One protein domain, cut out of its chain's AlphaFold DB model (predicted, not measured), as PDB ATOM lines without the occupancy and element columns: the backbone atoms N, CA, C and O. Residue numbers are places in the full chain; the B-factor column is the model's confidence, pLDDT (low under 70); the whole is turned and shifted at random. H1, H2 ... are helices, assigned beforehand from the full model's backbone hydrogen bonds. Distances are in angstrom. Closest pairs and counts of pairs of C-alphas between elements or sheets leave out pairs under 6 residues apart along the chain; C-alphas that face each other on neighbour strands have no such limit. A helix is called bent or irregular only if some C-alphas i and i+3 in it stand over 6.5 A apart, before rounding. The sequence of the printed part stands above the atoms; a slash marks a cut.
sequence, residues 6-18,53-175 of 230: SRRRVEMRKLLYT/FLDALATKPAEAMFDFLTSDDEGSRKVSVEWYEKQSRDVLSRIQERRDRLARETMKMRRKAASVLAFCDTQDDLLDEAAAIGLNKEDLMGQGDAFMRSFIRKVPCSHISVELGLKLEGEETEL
ATOM      1  N   SER A   6      24.325 -43.096  39.376       82.94
ATOM      2  CA  SER A   6      23.423 -43.757  38.419       82.94
ATOM      3  C   SER A   6      21.960 -43.329  38.597       82.94
ATOM      4  O   SER A   6      21.335 -42.836  37.657       82.94
ATOM      5  N   ARG A   7      21.428 -43.439  39.821       87.81
ATOM      6  CA  ARG A   7      20.049 -43.045  40.162       87.81
ATOM      7  C   ARG A   7      19.823 -41.553  39.972       87.81
ATOM      8  O   ARG A   7      18.855 -41.156  39.329       87.81
ATOM      9  N   ARG A   8      20.758 -40.740  40.474       91.06
ATOM     10  CA  ARG A   8      20.704 -39.282  40.357       91.06
ATOM     11  C   ARG A   8      20.572 -38.846  38.902       91.06
ATOM     12  O   ARG A   8      19.731 -38.011  38.599       91.06
ATOM     13  N   ARG A   9      21.357 -39.433  37.995       92.56
ATOM     14  CA  ARG A   9      21.293 -39.121  36.559       92.56
ATOM     15  C   ARG A   9      19.932 -39.460  35.949       92.56
ATOM     16  O   ARG A   9      19.391 -38.656  35.195       92.56
ATOM     17  N   VAL A  10      19.324 -40.589  36.323       92.50
ATOM     18  CA  VAL A  10      17.960 -40.933  35.878       92.50
ATOM     19  C   VAL A  10      16.930 -39.927  36.407       92.50
ATOM     20  O   VAL A  10      16.073 -39.472  35.649       92.50
ATOM     21  N   GLU A  11      17.020 -39.535  37.677       95.00
ATOM     22  CA  GLU A  11      16.151 -38.508  38.272       95.00
ATOM     23  C   GLU A  11      16.304 -37.146  37.582       95.00
ATOM     24  O   GLU A  11      15.308 -36.504  37.247       95.00
ATOM     25  N   MET A  12      17.544 -36.720  37.323       96.06
ATOM     26  CA  MET A  12      17.853 -35.491  36.587       96.06
ATOM     27  C   MET A  12      17.260 -35.523  35.188       96.06
ATOM     28  O   MET A  12      16.595 -34.572  34.783       96.06
ATOM     29  N   ARG A  13      17.436 -36.636  34.473       96.00
ATOM     30  CA  ARG A  13      16.850 -36.829  33.151       96.00
ATOM     31  C   ARG A  13      15.334 -36.662  33.211       96.00
ATOM     32  O   ARG A  13      14.792 -35.848  32.475       96.00
ATOM     33  N   LYS A  14      14.639 -37.343  34.126       95.81
ATOM     34  CA  LYS A  14      13.178 -37.197  34.300       95.81
ATOM     35  C   LYS A  14      12.752 -35.761  34.582       95.81
ATOM     36  O   LYS A  14      11.755 -35.290  34.029       95.81
ATOM     37  N   LEU A  15      13.510 -35.065  35.427       96.69
ATOM     38  CA  LEU A  15      13.284 -33.656  35.711       96.69
ATOM     39  C   LEU A  15      13.423 -32.806  34.442       96.69
ATOM     40  O   LEU A  15      12.557 -31.975  34.188       96.69
ATOM     41  N   LEU A  16      14.455 -33.036  33.626       96.94
ATOM     42  CA  LEU A  16      14.643 -32.337  32.354       96.94
ATOM     43  C   LEU A  16      13.499 -32.618  31.376       96.94
ATOM     44  O   LEU A  16      12.919 -31.675  30.846       96.94
ATOM     45  N   TYR A  17      13.102 -33.882  31.199       96.94
ATOM     46  CA  TYR A  17      11.961 -34.226  30.344       96.94
ATOM     47  C   TYR A  17      10.696 -33.475  30.776       96.94
ATOM     48  O   TYR A  17      10.032 -32.845  29.956       96.94
ATOM     49  N   THR A  18      10.408 -33.469  32.079       96.12
ATOM     50  CA  THR A  18       9.248 -32.760  32.636       96.12
ATOM     51  C   THR A  18       9.355 -31.247  32.429       96.12
ATOM     52  O   THR A  18       8.390 -30.607  32.020       96.12
ATOM     53  N   PHE A  53      33.866 -56.014  32.189       77.94
ATOM     54  CA  PHE A  53      33.768 -56.322  33.617       77.94
ATOM     55  C   PHE A  53      32.370 -55.996  34.152       77.94
ATOM     56  O   PHE A  53      31.777 -56.807  34.858       77.94
ATOM     57  N   LEU A  54      31.809 -54.847  33.763       77.81
ATOM     58  CA  LEU A  54      30.444 -54.464  34.128       77.81
ATOM     59  C   LEU A  54      29.405 -55.470  33.610       77.81
ATOM     60  O   LEU A  54      28.507 -55.847  34.360       77.81
ATOM     61  N   ASP A  55      29.560 -55.939  32.371       79.38
ATOM     62  CA  ASP A  55      28.677 -56.935  31.757       79.38
ATOM     63  C   ASP A  55      28.778 -58.298  32.465       79.38
ATOM     64  O   ASP A  55      27.764 -58.952  32.732       79.38
ATOM     65  N   ALA A  56      29.993 -58.717  32.836       79.31
ATOM     66  CA  ALA A  56      30.208 -59.949  33.593       79.31
ATOM     67  C   ALA A  56      29.504 -59.908  34.961       79.31
ATOM     68  O   ALA A  56      28.842 -60.871  35.351       79.31
ATOM     69  N   LEU A  57      29.580 -58.773  35.659       75.50
ATOM     70  CA  LEU A  57      28.955 -58.586  36.973       75.50
ATOM     71  C   LEU A  57      27.432 -58.544  36.885       75.50
ATOM     72  O   LEU A  57      26.757 -59.154  37.711       75.50
ATOM     73  N   ALA A  58      26.897 -57.882  35.857       77.88
ATOM     74  CA  ALA A  58      25.460 -57.819  35.608       77.88
ATOM     75  C   ALA A  58      24.853 -59.203  35.314       77.88
ATOM     76  O   ALA A  58      23.678 -59.441  35.586       77.88
ATOM     77  N   THR A  59      25.650 -60.144  34.795       85.62
ATOM     78  CA  THR A  59      25.178 -61.498  34.472       85.62
ATOM     79  C   THR A  59      24.896 -62.328  35.729       85.62
ATOM     80  O   THR A  59      23.956 -63.125  35.742       85.62
ATOM     81  N   LYS A  60      25.693 -62.153  36.794       84.31
ATOM     82  CA  LYS A  60      25.560 -62.907  38.052       84.31
ATOM     83  C   LYS A  60      25.880 -62.049  39.289       84.31
ATOM     84  O   LYS A  60      26.876 -62.290  39.973       84.31
ATOM     85  N   PRO A  61      25.028 -61.073  39.634       78.62
ATOM     86  CA  PRO A  61      25.363 -60.055  40.632       78.62
ATOM     87  C   PRO A  61      25.541 -60.608  42.053       78.62
ATOM     88  O   PRO A  61      26.408 -60.149  42.792       78.62
ATOM     89  N   ALA A  62      24.760 -61.625  42.435       80.69
ATOM     90  CA  ALA A  62      24.883 -62.268  43.744       80.69
ATOM     91  C   ALA A  62      26.169 -63.103  43.873       80.69
ATOM     92  O   ALA A  62      26.823 -63.043  44.909       80.69
ATOM     93  N   GLU A  63      26.544 -63.842  42.821       83.69
ATOM     94  CA  GLU A  63      27.800 -64.612  42.765       83.69
ATOM     95  C   GLU A  63      28.993 -63.657  42.808       83.69
ATOM     96  O   GLU A  63      29.860 -63.810  43.653       83.69
ATOM     97  N   ALA A  64      28.961 -62.583  42.017       81.06
ATOM     98  CA  ALA A  64      29.994 -61.555  42.033       81.06
ATOM     99  C   ALA A  64      30.178 -60.880  43.403       81.06
ATOM    100  O   ALA A  64      31.306 -60.621  43.821       81.06
ATOM    101  N   MET A  65      29.081 -60.579  44.108       80.81
ATOM    102  CA  MET A  65      29.146 -60.044  45.469       80.81
ATOM    103  C   MET A  65      29.718 -61.076  46.440       80.81
ATOM    104  O   MET A  65      30.563 -60.730  47.263       80.81
ATOM    105  N   PHE A  66      29.252 -62.324  46.361       84.06
ATOM    106  CA  PHE A  66      29.763 -63.410  47.186       84.06
ATOM    107  C   PHE A  66      31.267 -63.573  46.963       84.06
ATOM    108  O   PHE A  66      32.021 -63.436  47.917       84.06
ATOM    109  N   ASP A  67      31.707 -63.694  45.714       82.44
ATOM    110  CA  ASP A  67      33.112 -63.798  45.328       82.44
ATOM    111  C   ASP A  67      33.929 -62.597  45.809       82.44
ATOM    112  O   ASP A  67      35.025 -62.764  46.333       82.44
ATOM    113  N   PHE A  68      33.413 -61.373  45.712       78.75
ATOM    114  CA  PHE A  68      34.094 -60.203  46.270       78.75
ATOM    115  C   PHE A  68      34.297 -60.316  47.794       78.75
ATOM    116  O   PHE A  68      35.359 -59.969  48.319       78.75
ATOM    117  N   LEU A  69      33.291 -60.821  48.511       80.06
ATOM    118  CA  LEU A  69      33.328 -60.991  49.964       80.06
ATOM    119  C   LEU A  69      34.141 -62.211  50.417       80.06
ATOM    120  O   LEU A  69      34.685 -62.187  51.523       80.06
ATOM    121  N   THR A  70      34.221 -63.264  49.601       82.06
ATOM    122  CA  THR A  70      34.813 -64.555  49.984       82.06
ATOM    123  C   THR A  70      36.120 -64.884  49.284       82.06
ATOM    124  O   THR A  70      36.829 -65.754  49.772       82.06
ATOM    125  N   SER A  71      36.458 -64.235  48.165       78.06
ATOM    126  CA  SER A  71      37.718 -64.490  47.459       78.06
ATOM    127  C   SER A  71      38.923 -64.178  48.346       78.06
ATOM    128  O   SER A  71      38.926 -63.195  49.091       78.06
ATOM    129  N   ASP A  72      39.959 -65.015  48.251       56.88
ATOM    130  CA  ASP A  72      41.176 -64.950  49.075       56.88
ATOM    131  C   ASP A  72      42.095 -63.756  48.743       56.88
ATOM    132  O   ASP A  72      43.168 -63.611  49.331       56.88
ATOM    133  N   ASP A  73      41.704 -62.872  47.819       74.69
ATOM    134  CA  ASP A  73      42.453 -61.650  47.516       74.69
ATOM    135  C   ASP A  73      42.150 -60.544  48.541       74.69
ATOM    136  O   ASP A  73      41.481 -59.536  48.279       74.69
ATOM    137  N   GLU A  74      42.665 -60.750  49.754       77.94
ATOM    138  CA  GLU A  74      42.637 -59.773  50.846       77.94
ATOM    139  C   GLU A  74      43.239 -58.421  50.416       77.94
ATOM    140  O   GLU A  74      42.793 -57.369  50.880       77.94
ATOM    141  N   GLY A  75      44.193 -58.432  49.476       78.88
ATOM    142  CA  GLY A  75      44.828 -57.236  48.926       78.88
ATOM    143  C   GLY A  75      43.835 -56.327  48.207       78.88
ATOM    144  O   GLY A  75      43.687 -55.161  48.579       78.88
ATOM    145  N   SER A  76      43.103 -56.855  47.223       71.75
ATOM    146  CA  SER A  76      42.099 -56.075  46.481       71.75
ATOM    147  C   SER A  76      40.959 -55.578  47.372       71.75
ATOM    148  O   SER A  76      40.487 -54.443  47.217       71.75
ATOM    149  N   ARG A  77      40.536 -56.386  48.353       77.06
ATOM    150  CA  ARG A  77      39.505 -55.977  49.317       77.06
ATOM    151  C   ARG A  77      39.995 -54.835  50.200       77.06
ATOM    152  O   ARG A  77      39.292 -53.838  50.346       77.06
ATOM    153  N   LYS A  78      41.209 -54.948  50.743       80.94
ATOM    154  CA  LYS A  78      41.816 -53.915  51.585       80.94
ATOM    155  C   LYS A  78      41.984 -52.600  50.828       80.94
ATOM    156  O   LYS A  78      41.589 -51.565  51.351       80.94
ATOM    157  N   VAL A  79      42.463 -52.641  49.582       79.75
ATOM    158  CA  VAL A  79      42.565 -51.447  48.722       79.75
ATOM    159  C   VAL A  79      41.197 -50.790  48.523       79.75
ATOM    160  O   VAL A  79      41.079 -49.568  48.612       79.75
ATOM    161  N   SER A  80      40.152 -51.591  48.297       75.31
ATOM    162  CA  SER A  80      38.784 -51.085  48.130       75.31
ATOM    163  C   SER A  80      38.263 -50.411  49.403       75.31
ATOM    164  O   SER A  80      37.700 -49.320  49.329       75.31
ATOM    165  N   VAL A  81      38.493 -51.023  50.571       80.06
ATOM    166  CA  VAL A  81      38.106 -50.473  51.883       80.06
ATOM    167  C   VAL A  81      38.878 -49.191  52.199       80.06
ATOM    168  O   VAL A  81      38.262 -48.183  52.525       80.06
ATOM    169  N   GLU A  82      40.203 -49.179  52.044       83.19
ATOM    170  CA  GLU A  82      41.042 -48.001  52.316       83.19
ATOM    171  C   GLU A  82      40.677 -46.814  51.419       83.19
ATOM    172  O   GLU A  82      40.591 -45.666  51.869       83.19
ATOM    173  N   TRP A  83      40.438 -47.087  50.135       80.38
ATOM    174  CA  TRP A  83      39.973 -46.080  49.192       80.38
ATOM    175  C   TRP A  83      38.617 -45.512  49.609       80.38
ATOM    176  O   TRP A  83      38.420 -44.294  49.609       80.38
ATOM    177  N   TYR A  84      37.701 -46.388  50.008       77.12
ATOM    178  CA  TYR A  84      36.367 -46.011  50.439       77.12
ATOM    179  C   TYR A  84      36.402 -45.164  51.718       77.12
ATOM    180  O   TYR A  84      35.814 -44.084  51.762       77.12
ATOM    181  N   GLU A  85      37.176 -45.575  52.724       82.75
ATOM    182  CA  GLU A  85      37.401 -44.810  53.954       82.75
ATOM    183  C   GLU A  85      38.014 -43.434  53.682       82.75
ATOM    184  O   GLU A  85      37.659 -42.447  54.332       82.75
ATOM    185  N   LYS A  86      38.941 -43.340  52.722       84.94
ATOM    186  CA  LYS A  86      39.507 -42.057  52.294       84.94
ATOM    187  C   LYS A  86      38.423 -41.143  51.717       84.94
ATOM    188  O   LYS A  86      38.303 -40.006  52.159       84.94
ATOM    189  N   GLN A  87      37.608 -41.642  50.791       81.12
ATOM    190  CA  GLN A  87      36.531 -40.857  50.183       81.12
ATOM    191  C   GLN A  87      35.475 -40.422  51.207       81.12
ATOM    192  O   GLN A  87      35.044 -39.267  51.195       81.12
ATOM    193  N   SER A  88      35.085 -41.312  52.124       82.88
ATOM    194  CA  SER A  88      34.167 -40.967  53.211       82.88
ATOM    195  C   SER A  88      34.756 -39.860  54.088       82.88
ATOM    196  O   SER A  88      34.070 -38.874  54.352       82.88
ATOM    197  N   ARG A  89      36.046 -39.932  54.452       84.81
ATOM    198  CA  ARG A  89      36.729 -38.852  55.191       84.81
ATOM    199  C   ARG A  89      36.756 -37.528  54.426       84.81
ATOM    200  O   ARG A  89      36.482 -36.496  55.030       84.81
ATOM    201  N   ASP A  90      37.008 -37.549  53.120       85.31
ATOM    202  CA  ASP A  90      37.011 -36.345  52.275       85.31
ATOM    203  C   ASP A  90      35.611 -35.715  52.139       85.31
ATOM    204  O   ASP A  90      35.452 -34.506  51.950       85.31
ATOM    205  N   VAL A  91      34.545 -36.517  52.202       83.50
ATOM    206  CA  VAL A  91      33.174 -35.993  52.265       83.50
ATOM    207  C   VAL A  91      32.890 -35.405  53.647       83.50
ATOM    208  O   VAL A  91      32.346 -34.302  53.732       83.50
ATOM    209  N   LEU A  92      33.262 -36.111  54.715       86.12
ATOM    210  CA  LEU A  92      33.034 -35.679  56.092       86.12
ATOM    211  C   LEU A  92      33.782 -34.391  56.431       86.12
ATOM    212  O   LEU A  92      33.185 -33.503  57.036       86.12
ATOM    213  N   SER A  93      35.031 -34.235  55.985       87.38
ATOM    214  CA  SER A  93      35.804 -33.001  56.180       87.38
ATOM    215  C   SER A  93      35.086 -31.796  55.572       87.38
ATOM    216  O   SER A  93      34.883 -30.794  56.249       87.38
ATOM    217  N   ARG A  94      34.562 -31.927  54.347       86.69
ATOM    218  CA  ARG A  94      33.762 -30.877  53.690       86.69
ATOM    219  C   ARG A  94      32.452 -30.572  54.419       86.69
ATOM    220  O   ARG A  94      31.960 -29.442  54.353       86.69
ATOM    221  N   ILE A  95      31.839 -31.566  55.065       86.56
ATOM    222  CA  ILE A  95      30.647 -31.351  55.901       86.56
ATOM    223  C   ILE A  95      31.039 -30.585  57.167       86.56
ATOM    224  O   ILE A  95      30.380 -29.599  57.491       86.56
ATOM    225  N   GLN A  96      32.126 -30.979  57.830       89.25
ATOM    226  CA  GLN A  96      32.616 -30.316  59.036       89.25
ATOM    227  C   GLN A  96      33.031 -28.864  58.756       89.25
ATOM    228  O   GLN A  96      32.554 -27.952  59.424       89.25
ATOM    229  N   GLU A  97      33.800 -28.616  57.694       90.06
ATOM    230  CA  GLU A  97      34.172 -27.264  57.256       90.06
ATOM    231  C   GLU A  97      32.940 -26.384  57.001       90.06
ATOM    232  O   GLU A  97      32.899 -25.204  57.365       90.06
ATOM    233  N   ARG A  98      31.896 -26.951  56.379       90.62
ATOM    234  CA  ARG A  98      30.631 -26.241  56.160       90.62
ATOM    235  C   ARG A  98      29.910 -25.961  57.477       90.62
ATOM    236  O   ARG A  98      29.414 -24.844  57.640       90.62
ATOM    237  N   ARG A  99      29.844 -26.941  58.381       90.12
ATOM    238  CA  ARG A  99      29.237 -26.812  59.712       90.12
ATOM    239  C   ARG A  99      29.895 -25.676  60.491       90.12
ATOM    240  O   ARG A  99      29.183 -24.803  60.984       90.12
ATOM    241  N   ASP A 100      31.222 -25.624  60.501       91.56
ATOM    242  CA  ASP A 100      31.994 -24.590  61.193       91.56
ATOM    243  C   ASP A 100      31.763 -23.209  60.567       91.56
ATOM    244  O   ASP A 100      31.437 -22.240  61.258       91.56
ATOM    245  N   ARG A 101      31.837 -23.120  59.232       92.94
ATOM    246  CA  ARG A 101      31.636 -21.862  58.499       92.94
ATOM    247  C   ARG A 101      30.229 -21.291  58.672       92.94
ATOM    248  O   ARG A 101      30.061 -20.075  58.681       92.94
ATOM    249  N   LEU A 102      29.215 -22.150  58.777       92.88
ATOM    250  CA  LEU A 102      27.806 -21.752  58.849       92.88
ATOM    251  C   LEU A 102      27.218 -21.870  60.264       92.88
ATOM    252  O   LEU A 102      25.999 -21.768  60.436       92.88
ATOM    253  N   ALA A 103      28.055 -22.037  61.291       91.00
ATOM    254  CA  ALA A 103      27.617 -22.249  62.670       91.00
ATOM    255  C   ALA A 103      26.708 -21.122  63.201       91.00
ATOM    256  O   ALA A 103      25.794 -21.373  63.984       91.00
ATOM    257  N   ARG A 104      26.896 -19.882  62.735       92.88
ATOM    258  CA  ARG A 104      26.090 -18.715  63.148       92.88
ATOM    259  C   ARG A 104      24.899 -18.421  62.237       92.88
ATOM    260  O   ARG A 104      24.112 -17.524  62.520       92.88
ATOM    261  N   GLU A 105      24.769 -19.164  61.147       96.25
ATOM    262  CA  GLU A 105      23.732 -18.940  60.150       96.25
ATOM    263  C   GLU A 105      22.416 -19.616  60.528       96.25
ATOM    264  O   GLU A 105      22.380 -20.670  61.167       96.25
ATOM    265  N   THR A 106      21.309 -19.036  60.062       95.69
ATOM    266  CA  THR A 106      19.979 -19.641  60.230       95.69
ATOM    267  C   THR A 106      19.866 -20.961  59.462       95.69
ATOM    268  O   THR A 106      20.462 -21.125  58.395       95.69
ATOM    269  N   MET A 107      18.998 -21.876  59.913       92.81
ATOM    270  CA  MET A 107      18.724 -23.130  59.185       92.81
ATOM    271  C   MET A 107      18.292 -22.905  57.729       92.81
ATOM    272  O   MET A 107      18.621 -23.701  56.850       92.81
ATOM    273  N   LYS A 108      17.590 -21.800  57.442       94.56
ATOM    274  CA  LYS A 108      17.214 -21.419  56.074       94.56
ATOM    275  C   LYS A 108      18.443 -21.125  55.210       94.56
ATOM    276  O   LYS A 108      18.490 -21.559  54.060       94.56
ATOM    277  N   MET A 109      19.423 -20.400  55.751       95.38
ATOM    278  CA  MET A 109      20.661 -20.083  55.039       95.38
ATOM    279  C   MET A 109      21.549 -21.318  54.879       95.38
ATOM    280  O   MET A 109      22.037 -21.564  53.779       95.38
ATOM    281  N   ARG A 110      21.675 -22.148  55.925       94.94
ATOM    282  CA  ARG A 110      22.400 -23.427  55.855       94.94
ATOM    283  C   ARG A 110      21.850 -24.332  54.761       94.94
ATOM    284  O   ARG A 110      22.613 -24.792  53.918       94.94
ATOM    285  N   ARG A 111      20.522 -24.492  54.702       94.69
ATOM    286  CA  ARG A 111      19.857 -25.242  53.629       94.69
ATOM    287  C   ARG A 111      20.197 -24.687  52.254       94.69
ATOM    288  O   ARG A 111      20.611 -25.442  51.386       94.69
ATOM    289  N   LYS A 112      20.070 -23.369  52.065       94.06
ATOM    290  CA  LYS A 112      20.407 -22.721  50.790       94.06
ATOM    291  C   LYS A 112      21.860 -22.994  50.391       94.06
ATOM    292  O   LYS A 112      22.107 -23.350  49.245       94.06
ATOM    293  N   ALA A 113      22.804 -22.853  51.320       93.81
ATOM    294  CA  ALA A 113      24.217 -23.116  51.066       93.81
ATOM    295  C   ALA A 113      24.469 -24.591  50.712       93.81
ATOM    296  O   ALA A 113      25.150 -24.869  49.727       93.81
ATOM    297  N   ALA A 114      23.878 -25.529  51.456       93.38
ATOM    298  CA  ALA A 114      23.984 -26.960  51.181       93.38
ATOM    299  C   ALA A 114      23.398 -27.330  49.808       93.38
ATOM    300  O   ALA A 114      24.037 -28.060  49.055       93.38
ATOM    301  N   SER A 115      22.237 -26.776  49.436       94.25
ATOM    302  CA  SER A 115      21.645 -26.987  48.110       94.25
ATOM    303  C   SER A 115      22.499 -26.399  46.987       94.25
ATOM    304  O   SER A 115      22.648 -27.037  45.955       94.25
ATOM    305  N   VAL A 116      23.085 -25.210  47.162       93.50
ATOM    306  CA  VAL A 116      23.975 -24.623  46.144       93.50
ATOM    307  C   VAL A 116      25.224 -25.479  45.954       93.50
ATOM    308  O   VAL A 116      25.588 -25.765  44.822       93.50
ATOM    309  N   LEU A 117      25.850 -25.938  47.039       92.12
ATOM    310  CA  LEU A 117      27.019 -26.814  46.944       92.12
ATOM    311  C   LEU A 117      26.670 -28.145  46.276       92.12
ATOM    312  O   LEU A 117      27.383 -28.573  45.379       92.12
ATOM    313  N   ALA A 118      25.539 -28.756  46.644       92.06
ATOM    314  CA  ALA A 118      25.062 -29.966  45.983       92.06
ATOM    315  C   ALA A 118      24.768 -29.738  44.489       92.06
ATOM    316  O   ALA A 118      24.994 -30.631  43.678       92.06
ATOM    317  N   PHE A 119      24.291 -28.547  44.109       94.19
ATOM    318  CA  PHE A 119      24.111 -28.176  42.707       94.19
ATOM    319  C   PHE A 119      25.454 -28.081  41.976       94.19
ATOM    320  O   PHE A 119      25.608 -28.680  40.918       94.19
ATOM    321  N   CYS A 120      26.438 -27.389  42.554       92.44
ATOM    322  CA  CYS A 120      27.782 -27.295  41.981       92.44
ATOM    323  C   CYS A 120      28.431 -28.677  41.817       92.44
ATOM    324  O   CYS A 120      28.970 -28.960  40.754       92.44
ATOM    325  N   ASP A 121      28.298 -29.558  42.815       90.19
ATOM    326  CA  ASP A 121      28.801 -30.942  42.776       90.19
ATOM    327  C   ASP A 121      28.163 -31.786  41.650       90.19
ATOM    328  O   ASP A 121      28.647 -32.873  41.344       90.19
ATOM    329  N   THR A 122      27.038 -31.344  41.082       91.81
ATOM    330  CA  THR A 122      26.227 -32.127  40.138       91.81
ATOM    331  C   THR A 122      25.985 -31.431  38.802       91.81
ATOM    332  O   THR A 122      25.203 -31.916  37.985       91.81
ATOM    333  N   GLN A 123      26.659 -30.306  38.561       93.94
ATOM    334  CA  GLN A 123      26.477 -29.508  37.355       93.94
ATOM    335  C   GLN A 123      26.911 -30.260  36.092       93.94
ATOM    336  O   GLN A 123      26.194 -30.215  35.096       93.94
ATOM    337  N   ASP A 124      28.038 -30.969  36.143       93.62
ATOM    338  CA  ASP A 124      28.547 -31.719  34.990       93.62
ATOM    339  C   ASP A 124      27.602 -32.871  34.624       93.62
ATOM    340  O   ASP A 124      27.216 -33.001  33.467       93.62
ATOM    341  N   ASP A 125      27.109 -33.621  35.620       93.62
ATOM    342  CA  ASP A 125      26.094 -34.662  35.401       93.62
ATOM    343  C   ASP A 125      24.818 -34.080  34.763       93.62
ATOM    344  O   ASP A 125      24.229 -34.691  33.874       93.62
ATOM    345  N   LEU A 126      24.373 -32.897  35.205       95.44
ATOM    346  CA  LEU A 126      23.209 -32.220  34.632       95.44
ATOM    347  C   LEU A 126      23.441 -31.842  33.162       95.44
ATOM    348  O   LEU A 126      22.545 -32.028  32.339       95.44
ATOM    349  N   LEU A 127      24.618 -31.304  32.837       96.12
ATOM    350  CA  LEU A 127      24.983 -30.929  31.471       96.12
ATOM    351  C   LEU A 127      25.072 -32.159  30.561       96.12
ATOM    352  O   LEU A 127      24.523 -32.133  29.461       96.12
ATOM    353  N   ASP A 128      25.680 -33.243  31.042       96.00
ATOM    354  CA  ASP A 128      25.760 -34.516  30.326       96.00
ATOM    355  C   ASP A 128      24.366 -35.092  30.039       96.00
ATOM    356  O   ASP A 128      24.077 -35.526  28.922       96.00
ATOM    357  N   GLU A 129      23.474 -35.086  31.034       96.56
ATOM    358  CA  GLU A 129      22.104 -35.583  30.874       96.56
ATOM    359  C   GLU A 129      21.247 -34.694  29.966       96.56
ATOM    360  O   GLU A 129      20.403 -35.212  29.234       96.56
ATOM    361  N   ALA A 130      21.469 -33.378  29.972       96.94
ATOM    362  CA  ALA A 130      20.824 -32.450  29.047       96.94
ATOM    363  C   ALA A 130      21.283 -32.692  27.602       96.94
ATOM    364  O   ALA A 130      20.449 -32.868  26.711       96.94
ATOM    365  N   ALA A 131      22.595 -32.806  27.384       97.38
ATOM    366  CA  ALA A 131      23.164 -33.112  26.076       97.38
ATOM    367  C   ALA A 131      22.653 -34.456  25.533       97.38
ATOM    368  O   ALA A 131      22.298 -34.559  24.358       97.38
ATOM    369  N   ALA A 132      22.532 -35.470  26.398       96.06
ATOM    370  CA  ALA A 132      22.024 -36.793  26.034       96.06
ATOM    371  C   ALA A 132      20.574 -36.790  25.514       96.06
ATOM    372  O   ALA A 132      20.166 -37.744  24.852       96.06
ATOM    373  N   ILE A 133      19.795 -35.741  25.798       96.31
ATOM    374  CA  ILE A 133      18.406 -35.591  25.336       96.31
ATOM    375  C   ILE A 133      18.241 -34.461  24.311       96.31
ATOM    376  O   ILE A 133      17.119 -34.066  24.002       96.31
ATOM    377  N   GLY A 134      19.354 -33.959  23.766       97.06
ATOM    378  CA  GLY A 134      19.366 -32.943  22.715       97.06
ATOM    379  C   GLY A 134      19.213 -31.502  23.205       97.06
ATOM    380  O   GLY A 134      18.956 -30.629  22.381       97.06
ATOM    381  N   LEU A 135      19.369 -31.245  24.506       97.25
ATOM    382  CA  LEU A 135      19.403 -29.891  25.061       97.25
ATOM    383  C   LEU A 135      20.843 -29.376  25.132       97.25
ATOM    384  O   LEU A 135      21.773 -30.126  25.434       97.25
ATOM    385  N   ASN A 136      21.029 -28.083  24.898       96.25
ATOM    386  CA  ASN A 136      22.308 -27.401  25.070       96.25
ATOM    387  C   ASN A 136      22.341 -26.585  26.379       96.25
ATOM    388  O   ASN A 136      21.409 -26.581  27.189       96.25
ATOM    389  N   LYS A 137      23.460 -25.899  26.618       95.00
ATOM    390  CA  LYS A 137      23.645 -25.077  27.817       95.00
ATOM    391  C   LYS A 137      22.706 -23.868  27.821       95.00
ATOM    392  O   LYS A 137      22.218 -23.482  28.883       95.00
ATOM    393  N   GLU A 138      22.462 -23.273  26.660       96.31
ATOM    394  CA  GLU A 138      21.580 -22.125  26.483       96.31
ATOM    395  C   GLU A 138      20.133 -22.472  26.864       96.31
ATOM    396  O   GLU A 138      19.487 -21.684  27.555       96.31
ATOM    397  N   ASP A 139      19.664 -23.676  26.527       96.12
ATOM    398  CA  ASP A 139      18.343 -24.195  26.898       96.12
ATOM    399  C   ASP A 139      18.178 -24.255  28.422       96.12
ATOM    400  O   ASP A 139      17.164 -23.814  28.973       96.12
ATOM    401  N   LEU A 140      19.199 -24.757  29.127       94.12
ATOM    402  CA  LEU A 140      19.213 -24.809  30.591       94.12
ATOM    403  C   LEU A 140      19.258 -23.411  31.210       94.12
ATOM    404  O   LEU A 140      18.531 -23.136  32.167       94.12
ATOM    405  N   MET A 141      20.084 -22.515  30.665       91.62
ATOM    406  CA  MET A 141      20.156 -21.124  31.123       91.62
ATOM    407  C   MET A 141      18.829 -20.383  30.898       91.62
ATOM    408  O   MET A 141      18.440 -19.564  31.730       91.62
ATOM    409  N   GLY A 142      18.098 -20.721  29.831       94.50
ATOM    410  CA  GLY A 142      16.779 -20.176  29.512       94.50
ATOM    411  C   GLY A 142      15.685 -20.509  30.535       94.50
ATOM    412  O   GLY A 142      14.716 -19.761  30.645       94.50
ATOM    413  N   GLN A 143      15.846 -21.566  31.343       93.88
ATOM    414  CA  GLN A 143      14.904 -21.905  32.426       93.88
ATOM    415  C   GLN A 143      14.945 -20.910  33.600       93.88
ATOM    416  O   GLN A 143      14.032 -20.869  34.433       93.88
ATOM    417  N   GLY A 144      16.007 -20.104  33.674       91.19
ATOM    418  CA  GLY A 144      16.194 -19.064  34.674       91.19
ATOM    419  C   GLY A 144      16.475 -19.579  36.089       91.19
ATOM    420  O   GLY A 144      16.459 -20.773  36.402       91.19
ATOM    421  N   ASP A 145      16.714 -18.636  36.998       88.44
ATOM    422  CA  ASP A 145      17.178 -18.950  38.349       88.44
ATOM    423  C   ASP A 145      16.206 -19.801  39.172       88.44
ATOM    424  O   ASP A 145      16.612 -20.484  40.111       88.44
ATOM    425  N   ALA A 146      14.901 -19.716  38.901       89.50
ATOM    426  CA  ALA A 146      13.901 -20.459  39.661       89.50
ATOM    427  C   ALA A 146      14.072 -21.975  39.479       89.50
ATOM    428  O   ALA A 146      13.971 -22.729  40.455       89.50
ATOM    429  N   PHE A 147      14.395 -22.415  38.260       91.94
ATOM    430  CA  PHE A 147      14.733 -23.805  37.984       91.94
ATOM    431  C   PHE A 147      15.999 -24.209  38.743       91.94
ATOM    432  O   PHE A 147      15.947 -25.120  39.567       91.94
ATOM    433  N   MET A 148      17.081 -23.447  38.588       87.50
ATOM    434  CA  MET A 148      18.374 -23.726  39.227       87.50
ATOM    435  C   MET A 148      18.264 -23.804  40.757       87.50
ATOM    436  O   MET A 148      18.788 -24.719  41.387       87.50
ATOM    437  N   ARG A 149      17.500 -22.891  41.371       87.94
ATOM    438  CA  ARG A 149      17.253 -22.877  42.824       87.94
ATOM    439  C   ARG A 149      16.414 -24.054  43.313       87.94
ATOM    440  O   ARG A 149      16.533 -24.425  44.478       87.94
ATOM    441  N   SER A 150      15.541 -24.603  42.471       93.62
ATOM    442  CA  SER A 150      14.673 -25.732  42.833       93.62
ATOM    443  C   SER A 150      15.233 -27.090  42.413       93.62
ATOM    444  O   SER A 150      14.731 -28.105  42.887       93.62
ATOM    445  N   PHE A 151      16.284 -27.117  41.589       95.75
ATOM    446  CA  PHE A 151      16.844 -28.326  40.994       95.75
ATOM    447  C   PHE A 151      17.138 -29.419  42.024       95.75
ATOM    448  O   PHE A 151      16.565 -30.500  41.950       95.75
ATOM    449  N   ILE A 152      17.945 -29.114  43.046       96.25
ATOM    450  CA  ILE A 152      18.317 -30.098  44.073       96.25
ATOM    451  C   ILE A 152      17.110 -30.632  44.837       96.25
ATOM    452  O   ILE A 152      17.085 -31.807  45.172       96.25
ATOM    453  N   ARG A 153      16.088 -29.802  45.061       95.88
ATOM    454  CA  ARG A 153      14.845 -30.238  45.705       95.88
ATOM    455  C   ARG A 153      14.019 -31.161  44.803       95.88
ATOM    456  O   ARG A 153      13.335 -32.046  45.299       95.88
ATOM    457  N   LYS A 154      14.065 -30.947  43.487       96.88
ATOM    458  CA  LYS A 154      13.322 -31.738  42.498       96.88
ATOM    459  C   LYS A 154      14.020 -33.045  42.099       96.88
ATOM    460  O   LYS A 154      13.406 -33.841  41.398       96.88
ATOM    461  N   VAL A 155      15.264 -33.266  42.527       96.88
ATOM    462  CA  VAL A 155      16.020 -34.516  42.340       96.88
ATOM    463  C   VAL A 155      16.003 -35.284  43.672       96.88
ATOM    464  O   VAL A 155      16.764 -34.916  44.575       96.88
ATOM    465  N   PRO A 156      15.115 -36.287  43.848       96.44
ATOM    466  CA  PRO A 156      14.863 -36.942  45.131       96.44
ATOM    467  C   PRO A 156      16.103 -37.338  45.929       96.44
ATOM    468  O   PRO A 156      16.220 -36.968  47.101       96.44
ATOM    469  N   CYS A 157      17.054 -38.036  45.311       94.12
ATOM    470  CA  CYS A 157      18.213 -38.551  46.023       94.12
ATOM    471  C   CYS A 157      19.091 -37.415  46.576       94.12
ATOM    472  O   CYS A 157      19.612 -37.505  47.692       94.12
ATOM    473  N   SER A 158      19.207 -36.319  45.819       95.00
ATOM    474  CA  SER A 158      19.947 -35.114  46.201       95.00
ATOM    475  C   SER A 158      19.213 -34.327  47.284       95.00
ATOM    476  O   SER A 158      19.846 -33.849  48.225       95.00
ATOM    477  N   HIS A 159      17.887 -34.223  47.187       97.56
ATOM    478  CA  HIS A 159      17.067 -33.551  48.188       97.56
ATOM    479  C   HIS A 159      17.184 -34.227  49.559       97.56
ATOM    480  O   HIS A 159      17.530 -33.569  50.540       97.56
ATOM    481  N   ILE A 160      16.980 -35.547  49.612       97.00
ATOM    482  CA  ILE A 160      17.120 -36.339  50.842       97.00
ATOM    483  C   ILE A 160      18.526 -36.210  51.418       97.00
ATOM    484  O   ILE A 160      18.682 -35.999  52.621       97.00
ATOM    485  N   SER A 161      19.539 -36.291  50.552       94.81
ATOM    486  CA  SER A 161      20.946 -36.201  50.942       94.81
ATOM    487  C   SER A 161      21.232 -34.874  51.649       94.81
ATOM    488  O   SER A 161      21.821 -34.847  52.730       94.81
ATOM    489  N   VAL A 162      20.739 -33.767  51.086       95.62
ATOM    490  CA  VAL A 162      20.866 -32.437  51.689       95.62
ATOM    491  C   VAL A 162      20.102 -32.337  53.008       95.62
ATOM    492  O   VAL A 162      20.677 -31.878  53.992       95.62
ATOM    493  N   GLU A 163      18.835 -32.754  53.067       97.31
ATOM    494  CA  GLU A 163      18.038 -32.588  54.289       97.31
ATOM    495  C   GLU A 163      18.550 -33.449  55.451       97.31
ATOM    496  O   GLU A 163      18.606 -32.954  56.576       97.31
ATOM    497  N   LEU A 164      18.981 -34.692  55.204       95.88
ATOM    498  CA  LEU A 164      19.607 -35.523  56.239       95.88
ATOM    499  C   LEU A 164      20.972 -34.972  56.661       95.88
ATOM    500  O   LEU A 164      21.253 -34.901  57.857       95.88
ATOM    501  N   GLY A 165      21.782 -34.503  55.707       93.88
ATOM    502  CA  GLY A 165      23.054 -33.844  56.001       93.88
ATOM    503  C   GLY A 165      22.897 -32.633  56.915       93.88
ATOM    504  O   GLY A 165      23.638 -32.489  57.880       93.88
ATOM    505  N   LEU A 166      21.875 -31.807  56.684       94.69
ATOM    506  CA  LEU A 166      21.572 -30.657  57.539       94.69
ATOM    507  C   LEU A 166      21.154 -31.048  58.962       94.69
ATOM    508  O   LEU A 166      21.342 -30.247  59.877       94.69
ATOM    509  N   LYS A 167      20.559 -32.235  59.163       94.44
ATOM    510  CA  LYS A 167      20.248 -32.736  60.512       94.44
ATOM    511  C   LYS A 167      21.510 -33.136  61.250       94.44
ATOM    512  O   LYS A 167      21.703 -32.671  62.365       94.44
ATOM    513  N   LEU A 168      22.385 -33.885  60.590       91.75
ATOM    514  CA  LEU A 168      23.679 -34.279  61.144       91.75
ATOM    515  C   LEU A 168      24.575 -33.072  61.444       91.75
ATOM    516  O   LEU A 168      25.174 -32.996  62.506       91.75
ATOM    517  N   GLU A 169      24.603 -32.067  60.567       90.75
ATOM    518  CA  GLU A 169      25.329 -30.811  60.815       90.75
ATOM    519  C   GLU A 169      24.801 -30.018  62.024       90.75
ATOM    520  O   GLU A 169      25.498 -29.147  62.549       90.75
ATOM    521  N   GLY A 170      23.549 -30.253  62.420       89.31
ATOM    522  CA  GLY A 170      22.929 -29.629  63.585       89.31
ATOM    523  C   GLY A 170      23.227 -30.345  64.903       89.31
ATOM    524  O   GLY A 170      22.953 -29.774  65.957       89.31
ATOM    525  N   GLU A 171      23.758 -31.564  64.858       90.06
ATOM    526  CA  GLU A 171      24.102 -32.354  66.039       90.06
ATOM    527  C   GLU A 171      25.502 -31.984  66.532       90.06
ATOM    528  O   GLU A 171      26.380 -31.672  65.736       90.06
ATOM    529  N   GLU A 172      25.728 -31.996  67.849       86.94
ATOM    530  CA  GLU A 172      27.042 -31.649  68.407       86.94
ATOM    531  C   GLU A 172      28.087 -32.750  68.211       86.94
ATOM    532  O   GLU A 172      29.282 -32.459  68.196       86.94
ATOM    533  N   THR A 173      27.638 -33.985  67.991       89.25
ATOM    534  CA  THR A 173      28.475 -35.174  67.846       89.25
ATOM    535  C   THR A 173      29.413 -35.096  66.642       89.25
ATOM    536  O   THR A 173      29.130 -34.434  65.637       89.25
ATOM    537  N   GLU A 174      30.552 -35.775  66.767       89.19
ATOM    538  CA  GLU A 174      31.484 -35.979  65.663       89.19
ATOM    539  C   GLU A 174      30.824 -36.851  64.591       89.19
ATOM    540  O   GLU A 174      30.133 -37.822  64.906       89.19
ATOM    541  N   LEU A 175      31.008 -36.475  63.325       90.06
ATOM    542  CA  LEU A 175      30.462 -37.228  62.205       90.06
ATOM    543  C   LEU A 175      31.344 -38.440  61.916       90.06
ATOM    544  O   LEU A 175      32.560 -38.317  61.774       90.06
TER     545      LEU A 175
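AT A GLANCE: This is residues 6 to 18 and 53 to 175 of the 230 residues of an uncharacterized protein of Phaeobacter piscinae (UniProt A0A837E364). This is a flat, open U of helices: the long helix H4 makes the base, a small arm of H2 and H3 stands at its first end, and a larger lobe of H1 and H5 to H9 stands at its other end. In the larger lobe H9 is the middle piece, with H5 packed on it and H1 packed across its first residues, 156 to 158; H8 packs on H5 and makes a corner with H9, H6 packs on H1, and H7 makes a corner with H6. You have 136 printed residues with nine named helices, H1 to H9 in order, and no named strand: the class is all helix. The whole is loose, with a radius of gyration of the C-alphas of 18.9 A and spans of 53 by 45 by 18 A.

HOW THE PARTS SIT: Start at H1, residues 6 to 18. It touches H6, residues 123 to 131, at a steep tilt of 56 degrees, closest at C-alphas 13 and 129, 5.9 A. With residues 7 to 11 alone it touches the hub, H9, residues 156 to 168; C-alphas 8 and 157 are closest, 6.2 A. Past the cut, H2, residues 53 to 59, is close but not clearly touching H3, residues 61 to 70, with C-alphas 57 and 64 closest at 6.0 A. H4, residues 74 to 101, is about perpendicular to H3, at 81 degrees. H5, residues 107 to 120, is near H4 and touches H9 at a steep tilt of 45 degrees, opposite ways; C-alphas 114 and 162 are closest, 6.3 A. H7, residues 137 to 142, and H6 only just touch, only at the corner, with 3 pairs of C-alphas within 8 A. H8, residues 144 to 154, touches H5, C-alphas 115 and 152 being closest at 6.1 A. Every O i to N i+4 pair is within hydrogen-bond range in H1, H2, H3, H5, H6, H7 and H9, against 23 of 24 in H4 and 4 of 7 in H8.

IN THESE COORDINATES: Find C-alpha 6 at (23.423, -43.757, 38.419), where H1 begins its 18.8 A. H4 runs 40.2 A from C-alpha 74 at (42.637, -59.773, 50.846). H5 spans 19.9 A, and H9 runs 18.5 A to C-alpha 168 at (23.679, -34.279, 61.144). In H8, C-alphas 149 and 152 are 7.4 A apart: it is irregular.

THE WHOLE: The C-alphas of Asp 72 and Gly 142, the two farthest apart, are 54.6 A apart. Residues 19 to 52 are not printed; C-alphas 18 and 53 are 34.0 A apart across that cut. The links printed whole are tight. Mean pLDDT of the printed part is 89.4, and residue 72 alone is under 70.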